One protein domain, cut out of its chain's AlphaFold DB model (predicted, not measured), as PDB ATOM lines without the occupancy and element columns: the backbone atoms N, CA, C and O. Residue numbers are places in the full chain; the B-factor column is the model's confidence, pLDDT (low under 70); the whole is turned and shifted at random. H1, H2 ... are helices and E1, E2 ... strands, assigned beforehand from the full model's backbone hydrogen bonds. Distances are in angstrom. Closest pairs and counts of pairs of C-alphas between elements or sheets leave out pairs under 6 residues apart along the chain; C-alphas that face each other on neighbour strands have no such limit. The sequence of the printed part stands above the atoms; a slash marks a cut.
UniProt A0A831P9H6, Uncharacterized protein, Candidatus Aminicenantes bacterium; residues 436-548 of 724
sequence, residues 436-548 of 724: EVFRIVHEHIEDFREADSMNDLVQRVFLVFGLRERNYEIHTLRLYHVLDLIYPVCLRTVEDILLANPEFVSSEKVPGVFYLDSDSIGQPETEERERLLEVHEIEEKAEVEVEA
ATOM      1  N   GLU A 436      78.674  10.558  67.345       90.75
ATOM      2  CA  GLU A 436      78.192  11.422  66.262       90.75
ATOM      3  C   GLU A 436      78.836  11.119  64.905       90.75
ATOM      4  O   GLU A 436      78.166  11.069  63.879       90.75
ATOM      5  N   VAL A 437      80.119  10.748  64.897       94.31
ATOM      6  CA  VAL A 437      80.812  10.323  63.669       94.31
ATOM      7  C   VAL A 437      80.149   9.078  63.065       94.31
ATOM      8  O   VAL A 437      80.126   8.919  61.850       94.31
ATOM      9  N   PHE A 438      79.577   8.201  63.895       95.62
ATOM     10  CA  PHE A 438      78.830   7.029  63.429       95.62
ATOM     11  C   PHE A 438      77.398   7.354  62.982       95.62
ATOM     12  O   PHE A 438      76.867   6.614  62.158       95.62
ATOM     13  N   ARG A 439      76.771   8.417  63.503       94.31
ATOM     14  CA  ARG A 439      75.451   8.892  63.053       94.31
ATOM     15  C   ARG A 439      75.561   9.533  61.678       94.31
ATOM     16  O   ARG A 439      75.010   8.983  60.732       94.31
ATOM     17  N   ILE A 440      76.397  10.563  61.540       93.81
ATOM     18  CA  ILE A 440      76.646  11.262  60.270       93.81
ATOM     19  C   ILE A 440      77.036  10.259  59.164       93.81
ATOM     20  O   ILE A 440      76.473  10.282  58.073       93.81
ATOM     21  N   VAL A 441      77.930   9.298  59.451       95.56
ATOM     22  CA  VAL A 441      78.321   8.243  58.488       95.56
ATOM     23  C   VAL A 441      77.232   7.183  58.245       95.56
ATOM     24  O   VAL A 441      77.277   6.516  57.214       95.56
ATOM     25  N   HIS A 442      76.255   6.982  59.136       95.38
ATOM     26  CA  HIS A 442      75.105   6.104  58.858       95.38
ATOM     27  C   HIS A 442      74.052   6.825  58.025       95.38
ATOM     28  O   HIS A 442      73.509   6.232  57.092       95.38
ATOM     29  N   GLU A 443      73.745   8.079  58.346       93.56
ATOM     30  CA  GLU A 443      72.686   8.857  57.702       93.56
ATOM     31  C   GLU A 443      73.100   9.303  56.293       93.56
ATOM     32  O   GLU A 443      72.388   8.973  55.345       93.56
ATOM     33  N   HIS A 444      74.312   9.843  56.130       93.50
ATOM     34  CA  HIS A 444      74.864  10.339  54.857       93.50
ATOM     35  C   HIS A 444      75.763   9.326  54.131       93.50
ATOM     36  O   HIS A 444      76.661   9.687  53.373       93.50
ATOM     37  N   ILE A 445      75.548   8.025  54.368       94.06
ATOM     38  CA  ILE A 445      76.413   6.968  53.823       94.06
ATOM     39  C   ILE A 445      76.485   6.974  52.289       94.06
ATOM     40  O   ILE A 445      77.539   6.668  51.738       94.06
ATOM     41  N   GLU A 446      75.397   7.323  51.599       92.31
ATOM     42  CA  GLU A 446      75.366   7.326  50.134       92.31
ATOM     43  C   GLU A 446      76.071   8.566  49.558       92.31
ATOM     44  O   GLU A 446      76.884   8.410  48.654       92.31
ATOM     45  N   ASP A 447      75.914   9.745  50.165       90.81
ATOM     46  CA  ASP A 447      76.606  10.998  49.811       90.81
ATOM     47  C   ASP A 447      78.151  10.859  49.867       90.81
ATOM     48  O   ASP A 447      78.895  11.457  49.081       90.81
ATOM     49  N   PHE A 448      78.660  10.026  50.788       92.75
ATOM     50  CA  PHE A 448      80.075   9.626  50.825       92.75
ATOM     51  C   PHE A 448      80.437   8.579  49.755       92.75
ATOM     52  O   PHE A 448      81.587   8.520  49.320       92.75
ATOM     53  N   ARG A 449      79.496   7.727  49.337       93.50
ATOM     54  CA  ARG A 449      79.705   6.672  48.326       93.50
ATOM     55  C   ARG A 449      79.560   7.153  46.886       93.50
ATOM     56  O   ARG A 449      80.041   6.452  45.999       93.50
ATOM     57  N   GLU A 450      78.969   8.325  46.666       92.56
ATOM     58  CA  GLU A 450      78.959   9.045  45.385       92.56
ATOM     59  C   GLU A 450      80.353   9.553  44.963       92.56
ATOM     60  O   GLU A 450      80.512  10.023  43.841       92.56
ATOM     61  N   ALA A 451      81.370   9.429  45.825       91.19
ATOM     62  CA  ALA A 451      82.737   9.840  45.527       91.19
ATOM     63  C   ALA A 451      83.373   9.055  44.359       91.19
ATOM     64  O   ALA A 451      83.447   7.824  44.384       91.19
ATOM     65  N   ASP A 452      83.932   9.774  43.381       89.62
ATOM     66  CA  ASP A 452      84.481   9.221  42.128       89.62
ATOM     67  C   ASP A 452      85.819   8.472  42.337       89.62
ATOM     68  O   ASP A 452      86.256   7.673  41.503       89.62
ATOM     69  N   SER A 453      86.517   8.736  43.448       94.69
ATOM     70  CA  SER A 453      87.841   8.172  43.750       94.69
ATOM     71  C   SER A 453      88.121   8.101  45.256       94.69
ATOM     72  O   SER A 453      87.491   8.789  46.059       94.69
ATOM     73  N   MET A 454      89.137   7.326  45.664       95.19
ATOM     74  CA  MET A 454      89.602   7.352  47.063       95.19
ATOM     75  C   MET A 454      90.155   8.723  47.480       95.19
ATOM     76  O   MET A 454      90.185   9.018  48.672       95.19
ATOM     77  N   ASN A 455      90.619   9.545  46.534       93.69
ATOM     78  CA  ASN A 455      91.108  10.897  46.810       93.69
ATOM     79  C   ASN A 455      89.948  11.834  47.166       93.69
ATOM     80  O   ASN A 455      89.991  12.485  48.205       93.69
ATOM     81  N   ASP A 456      88.901  11.833  46.338       92.56
ATOM     82  CA  ASP A 456      87.641  12.546  46.571       92.56
ATOM     83  C   ASP A 456      87.023  12.133  47.920       92.56
ATOM     84  O   ASP A 456      86.835  12.971  48.800       92.56
ATOM     85  N   LEU A 457      86.869  10.829  48.180       95.31
ATOM     86  CA  LEU A 457      86.363  10.337  49.469       95.31
ATOM     87  C   LEU A 457      87.197  10.831  50.673       95.31
ATOM     88  O   LEU A 457      86.640  11.152  51.724       95.31
ATOM     89  N   VAL A 458      88.525  10.933  50.535       95.31
ATOM     90  CA  VAL A 458      89.377  11.547  51.568       95.31
ATOM     91  C   VAL A 458      89.053  13.038  51.723       95.31
ATOM     92  O   VAL A 458      88.879  13.484  52.856       95.31
ATOM     93  N   GLN A 459      88.917  13.802  50.634       91.94
ATOM     94  CA  GLN A 459      88.542  15.223  50.681       91.94
ATOM     95  C   GLN A 459      87.158  15.441  51.324       91.94
ATOM     96  O   GLN A 459      87.049  16.269  52.229       91.94
ATOM     97  N   ARG A 460      86.127  14.658  50.962       92.62
ATOM     98  CA  ARG A 460      84.790  14.704  51.598       92.62
ATOM     99  C   ARG A 460      84.878  14.470  53.110       92.62
ATOM    100  O   ARG A 460      84.317  15.239  53.890       92.62
ATOM    101  N   VAL A 461      85.646  13.468  53.547       94.69
ATOM    102  CA  VAL A 461      85.864  13.184  54.980       94.69
ATOM    103  C   VAL A 461      86.648  14.300  55.687       94.69
ATOM    104  O   VAL A 461      86.347  14.594  56.844       94.69
ATOM    105  N   PHE A 462      87.592  14.971  55.017       92.94
ATOM    106  CA  PHE A 462      88.248  16.172  55.555       92.94
ATOM    107  C   PHE A 462      87.284  17.352  55.730       92.94
ATOM    108  O   PHE A 462      87.353  18.040  56.745       92.94
ATOM    109  N   LEU A 463      86.387  17.582  54.769       89.19
ATOM    110  CA  LEU A 463      85.446  18.705  54.800       89.19
ATOM    111  C   LEU A 463      84.361  18.546  55.874       89.19
ATOM    112  O   LEU A 463      83.984  19.542  56.491       89.19
ATOM    113  N   VAL A 464      83.895  17.316  56.124       89.88
ATOM    114  CA  VAL A 464      82.887  17.036  57.163       89.88
ATOM    115  C   VAL A 464      83.522  16.893  58.551       89.88
ATOM    116  O   VAL A 464      83.076  17.548  59.484       89.88
ATOM    117  N   PHE A 465      84.573  16.080  58.713       91.94
ATOM    118  CA  PHE A 465      85.108  15.712  60.039       91.94
ATOM    119  C   PHE A 465      86.402  16.440  60.439       91.94
ATOM    120  O   PHE A 465      87.018  16.099  61.455       91.94
ATOM    121  N   GLY A 466      86.850  17.411  59.640       87.94
ATOM    122  CA  GLY A 466      88.027  18.229  59.925       87.94
ATOM    123  C   GLY A 466      87.696  19.438  60.786       87.94
ATOM    124  O   GLY A 466      86.665  20.081  60.606       87.94
ATOM    125  N   LEU A 467      88.598  19.795  61.705       84.88
ATOM    126  CA  LEU A 467      88.403  20.964  62.565       84.88
ATOM    127  C   LEU A 467      88.427  22.248  61.716       84.88
ATOM    128  O   LEU A 467      89.506  22.753  61.386       84.88
ATOM    129  N   ARG A 468      87.242  22.771  61.364       78.19
ATOM    130  CA  ARG A 468      87.054  23.947  60.489       78.19
ATOM    131  C   ARG A 468      87.886  25.152  60.958       78.19
ATOM    132  O   ARG A 468      88.568  25.772  60.148       78.19
ATOM    133  N   GLU A 469      87.935  25.405  62.272       75.31
ATOM    134  CA  GLU A 469      88.747  26.462  62.918       75.31
ATOM    135  C   GLU A 469      90.264  26.382  62.649       75.31
ATOM    136  O   GLU A 469      91.005  27.319  62.952       75.31
ATOM    137  N   ARG A 470      90.755  25.244  62.147       77.06
ATOM    138  CA  ARG A 470      92.179  24.934  61.969       77.06
ATOM    139  C   ARG A 470      92.491  24.437  60.559       77.06
ATOM    140  O   ARG A 470      93.336  23.564  60.402       77.06
ATOM    141  N   ASN A 471      91.808  24.964  59.544       80.75
ATOM    142  CA  ASN A 471      91.971  24.552  58.143       80.75
ATOM    143  C   ASN A 471      91.726  23.038  57.956       80.75
ATOM    144  O   ASN A 471      92.535  22.326  57.359       80.75
ATOM    145  N   TYR A 472      90.611  22.552  58.515       84.62
ATOM    146  CA  TYR A 472      90.185  21.150  58.461       84.62
ATOM    147  C   TYR A 472      91.244  20.179  59.031       84.62
ATOM    148  O   TYR A 472      91.589  19.173  58.421       84.62
ATOM    149  N   GLU A 473      91.784  20.482  60.219       91.06
ATOM    150  CA  GLU A 473      92.811  19.657  60.881       91.06
ATOM    151  C   GLU A 473      92.284  18.239  61.193       91.06
ATOM    152  O   GLU A 473      91.328  18.092  61.959       91.06
ATOM    153  N   ILE A 474      92.930  17.193  60.651       94.62
ATOM    154  CA  ILE A 474      92.673  15.778  60.992       94.62
ATOM    155  C   ILE A 474      93.986  15.019  61.230       94.62
ATOM    156  O   ILE A 474      94.976  15.168  60.516       94.62
ATOM    157  N   HIS A 475      93.989  14.131  62.227       95.25
ATOM    158  CA  HIS A 475      95.062  13.160  62.437       95.25
ATOM    159  C   HIS A 475      94.875  11.897  61.573       95.25
ATOM    160  O   HIS A 475      93.818  11.269  61.611       95.25
ATOM    161  N   THR A 476      95.930  11.462  60.875       95.81
ATOM    162  CA  THR A 476      95.967  10.332  59.918       95.81
ATOM    163  C   THR A 476      95.262   9.068  60.423       95.81
ATOM    164  O   THR A 476      94.518   8.431  59.681       95.81
ATOM    165  N   LEU A 477      95.450   8.703  61.698       94.94
ATOM    166  CA  LEU A 477      94.790   7.518  62.268       94.94
ATOM    167  C   LEU A 477      93.282   7.720  62.516       94.94
ATOM    168  O   LEU A 477      92.533   6.759  62.386       94.94
ATOM    169  N   ARG A 478      92.810   8.945  62.808       96.19
ATOM    170  CA  ARG A 478      91.364   9.253  62.892       96.19
ATOM    171  C   ARG A 478      90.739   9.189  61.497       96.19
ATOM    172  O   ARG A 478      89.724   8.527  61.332       96.19
ATOM    173  N   LEU A 479      91.402   9.770  60.492       96.94
ATOM    174  CA  LEU A 479      91.009   9.676  59.079       96.94
ATOM    175  C   LEU A 479      90.871   8.214  58.618       96.94
ATOM    176  O   LEU A 479      89.831   7.833  58.088       96.94
ATOM    177  N   TYR A 480      91.883   7.376  58.884       96.69
ATOM    178  CA  TYR A 480      91.837   5.932  58.611       96.69
ATOM    179  C   TYR A 480      90.640   5.244  59.288       96.69
ATOM    180  O   TYR A 480      89.957   4.452  58.642       96.69
ATOM    181  N   HIS A 481      90.344   5.576  60.551       96.88
ATOM    182  CA  HIS A 481      89.199   5.009  61.266       96.88
ATOM    183  C   HIS A 481      87.849   5.407  60.647       96.88
ATOM    184  O   HIS A 481      86.977   4.547  60.571       96.88
ATOM    185  N   VAL A 482      87.672   6.662  60.202       97.19
ATOM    186  CA  VAL A 482      86.423   7.123  59.556       97.19
ATOM    187  C   VAL A 482      86.236   6.471  58.187       97.19
ATOM    188  O   VAL A 482      85.182   5.899  57.918       97.19
ATOM    189  N   LEU A 483      87.270   6.495  57.340       97.00
ATOM    190  CA  LEU A 483      87.219   5.909  55.995       97.00
ATOM    191  C   LEU A 483      86.852   4.420  56.038       97.00
ATOM    192  O   LEU A 483      86.012   3.975  55.260       97.00
ATOM    193  N   ASP A 484      87.421   3.670  56.990       96.44
ATOM    194  CA  ASP A 484      87.158   2.238  57.155       96.44
ATOM    195  C   ASP A 484      85.724   1.921  57.628       96.44
ATOM    196  O   ASP A 484      85.303   0.766  57.533       96.44
ATOM    197  N   LEU A 485      84.933   2.905  58.082       96.50
ATOM    198  CA  LEU A 485      83.484   2.736  58.271       96.50
ATOM    199  C   LEU A 485      82.756   2.662  56.921       96.50
ATOM    200  O   LEU A 485      81.964   1.743  56.710       96.50
ATOM    201  N   ILE A 486      83.078   3.589  56.012       95.69
ATOM    202  CA  ILE A 486      82.410   3.801  54.718       95.69
ATOM    203  C   ILE A 486      82.751   2.667  53.741       95.69
ATOM    204  O   ILE A 486      81.855   1.983  53.240       95.69
ATOM    205  N   TYR A 487      84.050   2.414  53.539       94.75
ATOM    206  CA  TYR A 487      84.577   1.301  52.746       94.75
ATOM    207  C   TYR A 487      85.824   0.704  53.416       94.75
ATOM    208  O   TYR A 487      86.663   1.457  53.903       94.75
ATOM    209  N   PRO A 488      86.023  -0.630  53.400       92.94
ATOM    210  CA  PRO A 488      87.247  -1.232  53.919       92.94
ATOM    211  C   PRO A 488      88.492  -0.638  53.250       92.94
ATOM    212  O   PRO A 488      88.609  -0.639  52.024       92.94
ATOM    213  N   VAL A 489      89.436  -0.140  54.044       93.12
ATOM    214  CA  VAL A 489      90.653   0.504  53.533       93.12
ATOM    215  C   VAL A 489      91.876   0.054  54.328       93.12
ATOM    216  O   VAL A 489      91.781  -0.345  55.484       93.12
ATOM    217  N   CYS A 490      93.054   0.108  53.716       91.06
ATOM    218  CA  CYS A 490      94.321  -0.102  54.410       91.06
ATOM    219  C   CYS A 490      94.915   1.249  54.820       91.06
ATOM    220  O   CYS A 490      95.022   2.141  53.980       91.06
ATOM    221  N   LEU A 491      95.401   1.377  56.063       92.06
ATOM    222  CA  LEU A 491      96.091   2.586  56.548       92.06
ATOM    223  C   LEU A 491      97.177   3.064  55.571       92.06
ATOM    224  O   LEU A 491      97.268   4.250  55.278       92.06
ATOM    225  N   ARG A 492      97.943   2.133  54.991       91.56
ATOM    226  CA  ARG A 492      98.953   2.443  53.972       91.56
ATOM    227  C   ARG A 492      98.385   3.207  52.766       91.56
ATOM    228  O   ARG A 492      99.097   4.041  52.222       91.56
ATOM    229  N   THR A 493      97.166   2.917  52.319       93.06
ATOM    230  CA  THR A 493      96.540   3.621  51.187       93.06
ATOM    231  C   THR A 493      96.238   5.069  51.567       93.06
ATOM    232  O   THR A 493      96.516   5.968  50.784       93.06
ATOM    233  N   VAL A 494      95.768   5.299  52.799       95.06
ATOM    234  CA  VAL A 494      95.546   6.642  53.359       95.06
ATOM    235  C   VAL A 494      96.874   7.403  53.488       95.06
ATOM    236  O   VAL A 494      96.982   8.528  53.015       95.06
ATOM    237  N   GLU A 495      97.916   6.769  54.041       94.62
ATOM    238  CA  GLU A 495      99.275   7.333  54.112       94.62
ATOM    239  C   GLU A 495      99.851   7.655  52.722       94.62
ATOM    240  O   GLU A 495     100.437   8.718  52.529       94.62
ATOM    241  N   ASP A 496      99.697   6.744  51.751       94.44
ATOM    242  CA  ASP A 496     100.194   6.930  50.385       94.44
ATOM    243  C   ASP A 496      99.439   8.085  49.683       94.44
ATOM    244  O   ASP A 496     100.090   8.863  48.991       94.44
ATOM    245  N   ILE A 497      98.125   8.269  49.904       95.25
ATOM    246  CA  ILE A 497      97.340   9.414  49.386       95.25
ATOM    247  C   ILE A 497      97.801  10.739  50.012       95.25
ATOM    248  O   ILE A 497      98.178  11.648  49.268       95.25
ATOM    249  N   LEU A 498      97.821  10.835  51.348       95.44
ATOM    250  CA  LEU A 498      98.199  12.054  52.081       95.44
ATOM    251  C   LEU A 498      99.606  12.552  51.723       95.44
ATOM    252  O   LEU A 498      99.850  13.749  51.663       95.44
ATOM    253  N   LEU A 499     100.549  11.635  51.487       94.75
ATOM    254  CA  LEU A 499     101.946  11.975  51.199       94.75
ATOM    255  C   LEU A 499     102.245  12.186  49.701       94.75
ATOM    256  O   LEU A 499     103.356  12.603  49.365       94.75
ATOM    257  N   ALA A 500     101.306  11.876  48.798       94.25
ATOM    258  CA  ALA A 500     101.504  11.978  47.348       94.25
ATOM    259  C   ALA A 500     100.724  13.115  46.669       94.25
ATOM    260  O   ALA A 500     101.048  13.439  45.520       94.25
ATOM    261  N   ASN A 501      99.722  13.699  47.333       92.38
ATOM    262  CA  ASN A 501      98.866  14.760  46.791       92.38
ATOM    263  C   ASN A 501      99.157  16.096  47.503       92.38
ATOM    264  O   ASN A 501      99.286  16.104  48.724       92.38
ATOM    265  N   PRO A 502      99.306  17.217  46.769       88.81
ATOM    266  CA  PRO A 502      99.766  18.486  47.340       88.81
ATOM    267  C   PRO A 502      98.712  19.194  48.206       88.81
ATOM    268  O   PRO A 502      99.079  20.057  48.994       88.81
ATOM    269  N   GLU A 503      97.439  18.819  48.065       89.25
ATOM    270  CA  GLU A 503      96.301  19.341  48.833       89.25
ATOM    271  C   GLU A 503      96.349  19.000  50.335       89.25
ATOM    272  O   GLU A 503      95.716  19.683  51.138       89.25
ATOM    273  N   PHE A 504      97.115  17.975  50.734       92.62
ATOM    274  CA  PHE A 504      97.250  17.553  52.130       92.62
ATOM    275  C   PHE A 504      98.587  18.018  52.717       92.62
ATOM    276  O   PHE A 504      99.651  17.463  52.437       92.62
ATOM    277  N   VAL A 505      98.540  19.024  53.589       91.25
ATOM    278  CA  VAL A 505      99.734  19.624  54.201       91.25
ATOM    279  C   VAL A 505      99.987  19.004  55.575       91.25
ATOM    280  O   VAL A 505      99.174  19.143  56.486       91.25
ATOM    281  N   SER A 506     101.124  18.329  55.754       92.19
ATOM    282  CA  SER A 506     101.522  17.739  57.042       92.19
ATOM    283  C   SER A 506     101.909  18.802  58.077       92.19
ATOM    284  O   SER A 506     102.693  19.701  57.770       92.19
ATOM    285  N   SER A 507     101.454  18.659  59.321       90.31
ATOM    286  CA  SER A 507     101.803  19.565  60.421       90.31
ATOM    287  C   SER A 507     103.243  19.373  60.904       90.31
ATOM    288  O   SER A 507     103.630  18.289  61.334       90.31
ATOM    289  N   GLU A 508     104.027  20.453  60.929       85.81
ATOM    290  CA  GLU A 508     105.383  20.456  61.507       85.81
ATOM    291  C   GLU A 508     105.392  20.292  63.039       85.81
ATOM    292  O   GLU A 508     106.420  19.959  63.625       85.81
ATOM    293  N   LYS A 509     104.261  20.568  63.707       86.31
ATOM    294  CA  LYS A 509     104.165  20.658  65.177       86.31
ATOM    295  C   LYS A 509     103.678  19.376  65.841       86.31
ATOM    296  O   LYS A 509     104.017  19.129  66.996       86.31
ATOM    297  N   VAL A 510     102.836  18.607  65.153       88.00
ATOM    298  CA  VAL A 510     102.189  17.406  65.691       88.00
ATOM    299  C   VAL A 510     102.283  16.302  64.638       88.00
ATOM    300  O   VAL A 510     101.599  16.392  63.615       88.00
ATOM    301  N   PRO A 511     103.111  15.264  64.851       87.75
ATOM    302  CA  PRO A 511     103.252  14.189  63.880       87.75
ATOM    303  C   PRO A 511     101.917  13.500  63.587       87.75
ATOM    304  O   PRO A 511     101.059  13.371  64.461       87.75
ATOM    305  N   GLY A 512     101.732  13.074  62.339       90.75
ATOM    306  CA  GLY A 512     100.499  12.433  61.888       90.75
ATOM    307  C   GLY A 512      99.310  13.366  61.639       90.75
ATOM    308  O   GLY A 512      98.311  12.892  61.101       90.75
ATOM    309  N   VAL A 513      99.382  14.656  61.981       94.12
ATOM    310  CA  VAL A 513      98.330  15.643  61.678       94.12
ATOM    311  C   VAL A 513      98.515  16.226  60.279       94.12
ATOM    312  O   VAL A 513      99.634  16.563  59.891       94.12
ATOM    313  N   PHE A 514      97.415  16.360  59.540       95.06
ATOM    314  CA  PHE A 514      97.350  16.978  58.218       95.06
ATOM    315  C   PHE A 514      96.231  18.027  58.158       95.06
ATOM    316  O   PHE A 514      95.241  17.943  58.889       95.06
ATOM    317  N   TYR A 515      96.408  18.989  57.260       92.44
ATOM    318  CA  TYR A 515      95.454  20.037  56.893       92.44
ATOM    319  C   TYR A 515      95.045  19.859  55.432       92.44
ATOM    320  O   TYR A 515      95.869  19.416  54.627       92.44
ATOM    321  N   LEU A 516      93.817  20.242  55.083       89.62
ATOM    322  CA  LEU A 516      93.371  20.325  53.692       89.62
ATOM    323  C   LEU A 516      93.531  21.772  53.205       89.62
ATOM    324  O   LEU A 516      92.881  22.680  53.726       89.62
ATOM    325  N   ASP A 517      94.397  21.989  52.215       82.56
ATOM    326  CA  ASP A 517      94.575  23.292  51.571       82.56
ATOM    327  C   ASP A 517      93.368  23.596  50.671       82.56
ATOM    328  O   ASP A 517      93.292  23.151  49.521       82.56
ATOM    329  N   SER A 518      92.411  24.354  51.210       65.19
ATOM    330  CA  SER A 518      91.166  24.725  50.533       65.19
ATOM    331  C   SER A 518      91.372  25.465  49.216       65.19
ATOM    332  O   SER A 518      90.507  25.370  48.346       65.19
ATOM    333  N   ASP A 519      92.495  26.167  49.062       64.00
ATOM    334  CA  ASP A 519      92.793  27.000  47.895       64.00
ATOM    335  C   ASP A 519      93.385  26.160  46.747       64.00
ATOM    336  O   ASP A 519      93.394  26.587  45.590       64.00
ATOM    337  N   SER A 520      93.838  24.937  47.053       58.91
ATOM    338  CA  SER A 520      94.283  23.945  46.068       58.91
ATOM    339  C   SER A 520      93.127  23.170  45.415       58.91
ATOM    340  O   SER A 520      93.291  22.621  44.321       58.91
ATOM    341  N   ILE A 521      91.945  23.159  46.048       58.16
ATOM    342  CA  ILE A 521      90.744  22.484  45.547       58.16
ATOM    343  C   ILE A 521      90.119  23.346  44.445       58.16
ATOM    344  O   ILE A 521      89.543  24.404  44.706       58.16
ATOM    345  N   GLY A 522      90.209  22.885  43.197       46.59
ATOM    346  CA  GLY A 522      89.532  23.536  42.076       46.59
ATOM    347  C   GLY A 522      88.013  23.597  42.281       46.59
ATOM    348  O   GLY A 522      87.424  22.719  42.902       46.59
ATOM    349  N   GLN A 523      87.361  24.621  41.728       42.31
ATOM    350  CA  GLN A 523      85.900  24.762  41.765       42.31
ATOM    351  C   GLN A 523      85.237  23.924  40.652       42.31
ATOM    352  O   GLN A 523      85.227  24.369  39.500       42.31
ATOM    353  N   PRO A 524      84.695  22.727  40.966       41.59
ATOM    354  CA  PRO A 524      83.460  22.298  40.298       41.59
ATOM    355  C   PRO A 524      82.433  21.534  41.175       41.59
ATOM    356  O   PRO A 524      81.480  21.014  40.612       41.59
ATOM    357  N   GLU A 525      82.570  21.472  42.508       46.16
ATOM    358  CA  GLU A 525      81.694  20.647  43.389       46.16
ATOM    359  C   GLU A 525      80.902  21.437  44.456       46.16
ATOM    360  O   GLU A 525      80.467  20.893  45.471       46.16
ATOM    361  N   THR A 526      80.715  22.748  44.279       46.03
ATOM    362  CA  THR A 526      80.173  23.613  45.345       46.03
ATOM    363  C   THR A 526      78.752  23.263  45.804       46.03
ATOM    364  O   THR A 526      78.492  23.384  46.992       46.03
ATOM    365  N   GLU A 527      77.855  22.780  44.936       46.75
ATOM    366  CA  GLU A 527      76.446  22.529  45.315       46.75
ATOM    367  C   GLU A 527      76.218  21.257  46.157       46.75
ATOM    368  O   GLU A 527      75.248  21.193  46.911       46.75
ATOM    369  N   GLU A 528      77.079  20.241  46.055       50.03
ATOM    370  CA  GLU A 528      77.034  19.048  46.925       50.03
ATOM    371  C   GLU A 528      77.836  19.281  48.208       50.03
ATOM    372  O   GLU A 528      77.390  18.941  49.307       50.03
ATOM    373  N   ARG A 529      78.974  19.974  48.082       48.38
ATOM    374  CA  ARG A 529      79.785  20.439  49.207       48.38
ATOM    375  C   ARG A 529      79.001  21.360  50.143       48.38
ATOM    376  O   ARG A 529      79.124  21.211  51.353       48.38
ATOM    377  N   GLU A 530      78.178  22.268  49.618       51.75
ATOM    378  CA  GLU A 530      77.302  23.116  50.436       51.75
ATOM    379  C   GLU A 530      76.252  22.289  51.194       51.75
ATOM    380  O   GLU A 530      76.091  22.517  52.386       51.75
ATOM    381  N   ARG A 531      75.638  21.255  50.595       54.44
ATOM    382  CA  ARG A 531      74.665  20.391  51.303       54.44
ATOM    383  C   ARG A 531      75.287  19.625  52.473       54.44
ATOM    384  O   ARG A 531      74.725  19.626  53.563       54.44
ATOM    385  N   LEU A 532      76.452  19.002  52.275       51.81
ATOM    386  CA  LEU A 532      77.149  18.286  53.355       51.81
ATOM    387  C   LEU A 532      77.647  19.233  54.463       51.81
ATOM    388  O   LEU A 532      77.703  18.844  55.630       51.81
ATOM    389  N   LEU A 533      77.977  20.484  54.123       50.84
ATOM    390  CA  LEU A 533      78.322  21.513  55.107       50.84
ATOM    391  C   LEU A 533      77.085  22.049  55.849       50.84
ATOM    392  O   LEU A 533      77.195  22.279  57.055       50.84
ATOM    393  N   GLU A 534      75.944  22.210  55.163       55.25
ATOM    394  CA  GLU A 534      74.652  22.624  55.730       55.25
ATOM    395  C   GLU A 534      74.104  21.595  56.722       55.25
ATOM    396  O   GLU A 534      73.662  21.994  57.796       55.25
ATOM    397  N   VAL A 535      74.152  20.290  56.417       54.19
ATOM    398  CA  VAL A 535      73.621  19.255  57.328       54.19
ATOM    399  C   VAL A 535      74.376  19.234  58.654       54.19
ATOM    400  O   VAL A 535      73.743  19.370  59.699       54.19
ATOM    401  N   HIS A 536      75.713  19.176  58.629       49.62
ATOM    402  CA  HIS A 536      76.504  19.224  59.864       49.62
ATOM    403  C   HIS A 536      76.217  20.517  60.653       49.62
ATOM    404  O   HIS A 536      76.157  20.505  61.881       49.62
ATOM    405  N   GLU A 537      75.965  21.629  59.959       51.38
ATOM    406  CA  GLU A 537      75.559  22.896  60.568       51.38
ATOM    407  C   GLU A 537      74.108  22.951  61.066       51.38
ATOM    408  O   GLU A 537      73.771  23.869  61.814       51.38
ATOM    409  N   ILE A 538      73.239  22.027  60.665       51.22
ATOM    410  CA  ILE A 538      71.887  21.863  61.209       51.22
ATOM    411  C   ILE A 538      71.948  20.964  62.447       51.22
ATOM    412  O   ILE A 538      71.344  21.299  63.463       51.22
ATOM    413  N   GLU A 539      72.733  19.885  62.401       49.41
ATOM    414  CA  GLU A 539      72.961  18.976  63.530       49.41
ATOM    415  C   GLU A 539      73.681  19.679  64.691       49.41
ATOM    416  O   GLU A 539      73.195  19.636  65.816       49.41
ATOM    417  N   GLU A 540      74.758  20.429  64.428       43.81
ATOM    418  CA  GLU A 540      75.484  21.207  65.450       43.81
ATOM    419  C   GLU A 540      74.579  22.262  66.120       43.81
ATOM    420  O   GLU A 540      74.656  22.491  67.329       43.81
ATOM    421  N   LYS A 541      73.659  22.877  65.362       43.84
ATOM    422  CA  LYS A 541      72.663  23.812  65.918       43.84
ATOM    423  C   LYS A 541      71.583  23.077  66.725       43.84
ATOM    424  O   LYS A 541      71.188  23.575  67.776       43.84
ATOM    425  N   ALA A 542      71.152  21.894  66.285       42.84
ATOM    426  CA  ALA A 542      70.208  21.056  67.021       42.84
ATOM    427  C   ALA A 542      70.807  20.520  68.335       42.84
ATOM    428  O   ALA A 542      70.108  20.506  69.346       42.84
ATOM    429  N   GLU A 543      72.093  20.150  68.371       46.59
ATOM    430  CA  GLU A 543      72.777  19.789  69.621       46.59
ATOM    431  C   GLU A 543      72.829  20.970  70.599       46.59
ATOM    432  O   GLU A 543      72.513  20.791  71.772       46.59
ATOM    433  N   VAL A 544      73.131  22.188  70.130       49.66
ATOM    434  CA  VAL A 544      73.114  23.394  70.983       49.66
ATOM    435  C   VAL A 544      71.709  23.702  71.519       49.66
ATOM    436  O   VAL A 544      71.578  24.085  72.684       49.66
ATOM    437  N   GLU A 545      70.649  23.512  70.727       44.94
ATOM    438  CA  GLU A 545      69.266  23.671  71.204       44.94
ATOM    439  C   GLU A 545      68.851  22.560  72.189       44.94
ATOM    440  O   GLU A 545      68.206  22.855  73.196       44.94
ATOM    441  N   VAL A 546      69.280  21.309  71.980       47.81
ATOM    442  CA  VAL A 546      69.003  20.186  72.896       47.81
ATOM    443  C   VAL A 546      69.798  20.299  74.203       47.81
ATOM    444  O   VAL A 546      69.226  20.076  75.270       47.81
ATOM    445  N   GLU A 547      71.076  20.693  74.176       43.56
ATOM    446  CA  GLU A 547      71.823  20.999  75.404       43.56
ATOM    447  C   GLU A 547      71.183  22.179  76.153       43.56
ATOM    448  O   GLU A 547      71.037  22.116  77.376       43.56
ATOM    449  N   ALA A 548      70.721  23.218  75.446       45.75
ATOM    450  CA  ALA A 548      70.009  24.339  76.058       45.75
ATOM    451  C   ALA A 548      68.668  23.917  76.690       45.75
ATOM    452  O   ALA A 548      68.382  24.327  77.819       45.75
TER     453      ALA A 548
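What this domain is: This is residues 436 to 548 of the 724 residues of an uncharacterized protein of Candidatus Aminicenantes bacterium (UniProt A0A831P9H6). A compact helical body has H3 in its middle and H4 crossing it at about a right angle; H1 and H2 are near one end of H4, and H5 packs on H4 nearer its other end. A small strand hairpin, E1 and E2, is beside H3 and H5, and the long helix H6 packs on H3 with residues 529 to 536, then sticks out with residues 540 to 548. The printed part has 113 residues, with six named helices and two named strands in the order H1 H2 H3 H4 H5 E1 E2 H6; the class is mostly helix, and the sheet, E1 - E2, is antiparallel. The whole is compact, with a radius of gyration of the C-alphas of 14.1 A and spans of 42 by 31 by 28 A.

Where its parts are: H1, residues 436 to 443, begins at C-alpha 436 at (78.192, 11.422, 66.262). H2 is residues 445 to 449. H3, residues 454 to 465, is 16.1 A long; H4, residues 476 to 486, 15.9 A; H5, residues 491 to 500, 14.2 A. E1 is residues 504 to 506, and E2, residues 513 to 516, begins at C-alpha 513 at (98.330, 15.643, 61.678). H6, residues 526 to 548, is 32.4 A long and ends at C-alpha 548 at (70.009, 24.339, 76.058).

How they stand to each other: H4 is the hub, touching four helices. H3 touches it with residues 457 to 462 alone, about perpendicular at 76 degrees; the closest C-alphas, of Val 461 and Leu 479, are 7.5 A apart. H5 touches H4 at a steep tilt of 62 degrees, opposite ways, closest at the C-alphas of Tyr 480 and Leu 491, 5.8 A. H1 and H2 each only just touch H4, with 3 pairs of C-alphas within 8 A; the closest are those of Val 441 and Ile 486, 7.1 A, and of Ile 445 and Ile 486, 6.8 A. H2 also touches H3, closest at the C-alphas of Phe 448 and Leu 457, 6.5 A. H6 touches H3 at a shallow tilt of 31 degrees, the same way, closest at the C-alphas of Val 464 and Leu 533, 6.7 A. H4 and H6 are apart. E1 and E2 form a hairpin, with N 505 and O 515 at 2.9 A. Every O i to N i+4 pair is within hydrogen-bond range in H1, H2, H3 and H5; in H4 5 of 7 are, in H6 16 of 19.

The domain as a whole: The C-alphas farthest apart, of Ala 500 and Ala 548, are 44.4 A apart. The printed part has no cut, and no link is long. Residues 522 to 527 stand free, as do 540 to 548. Residues 518 to 548 are under pLDDT 70.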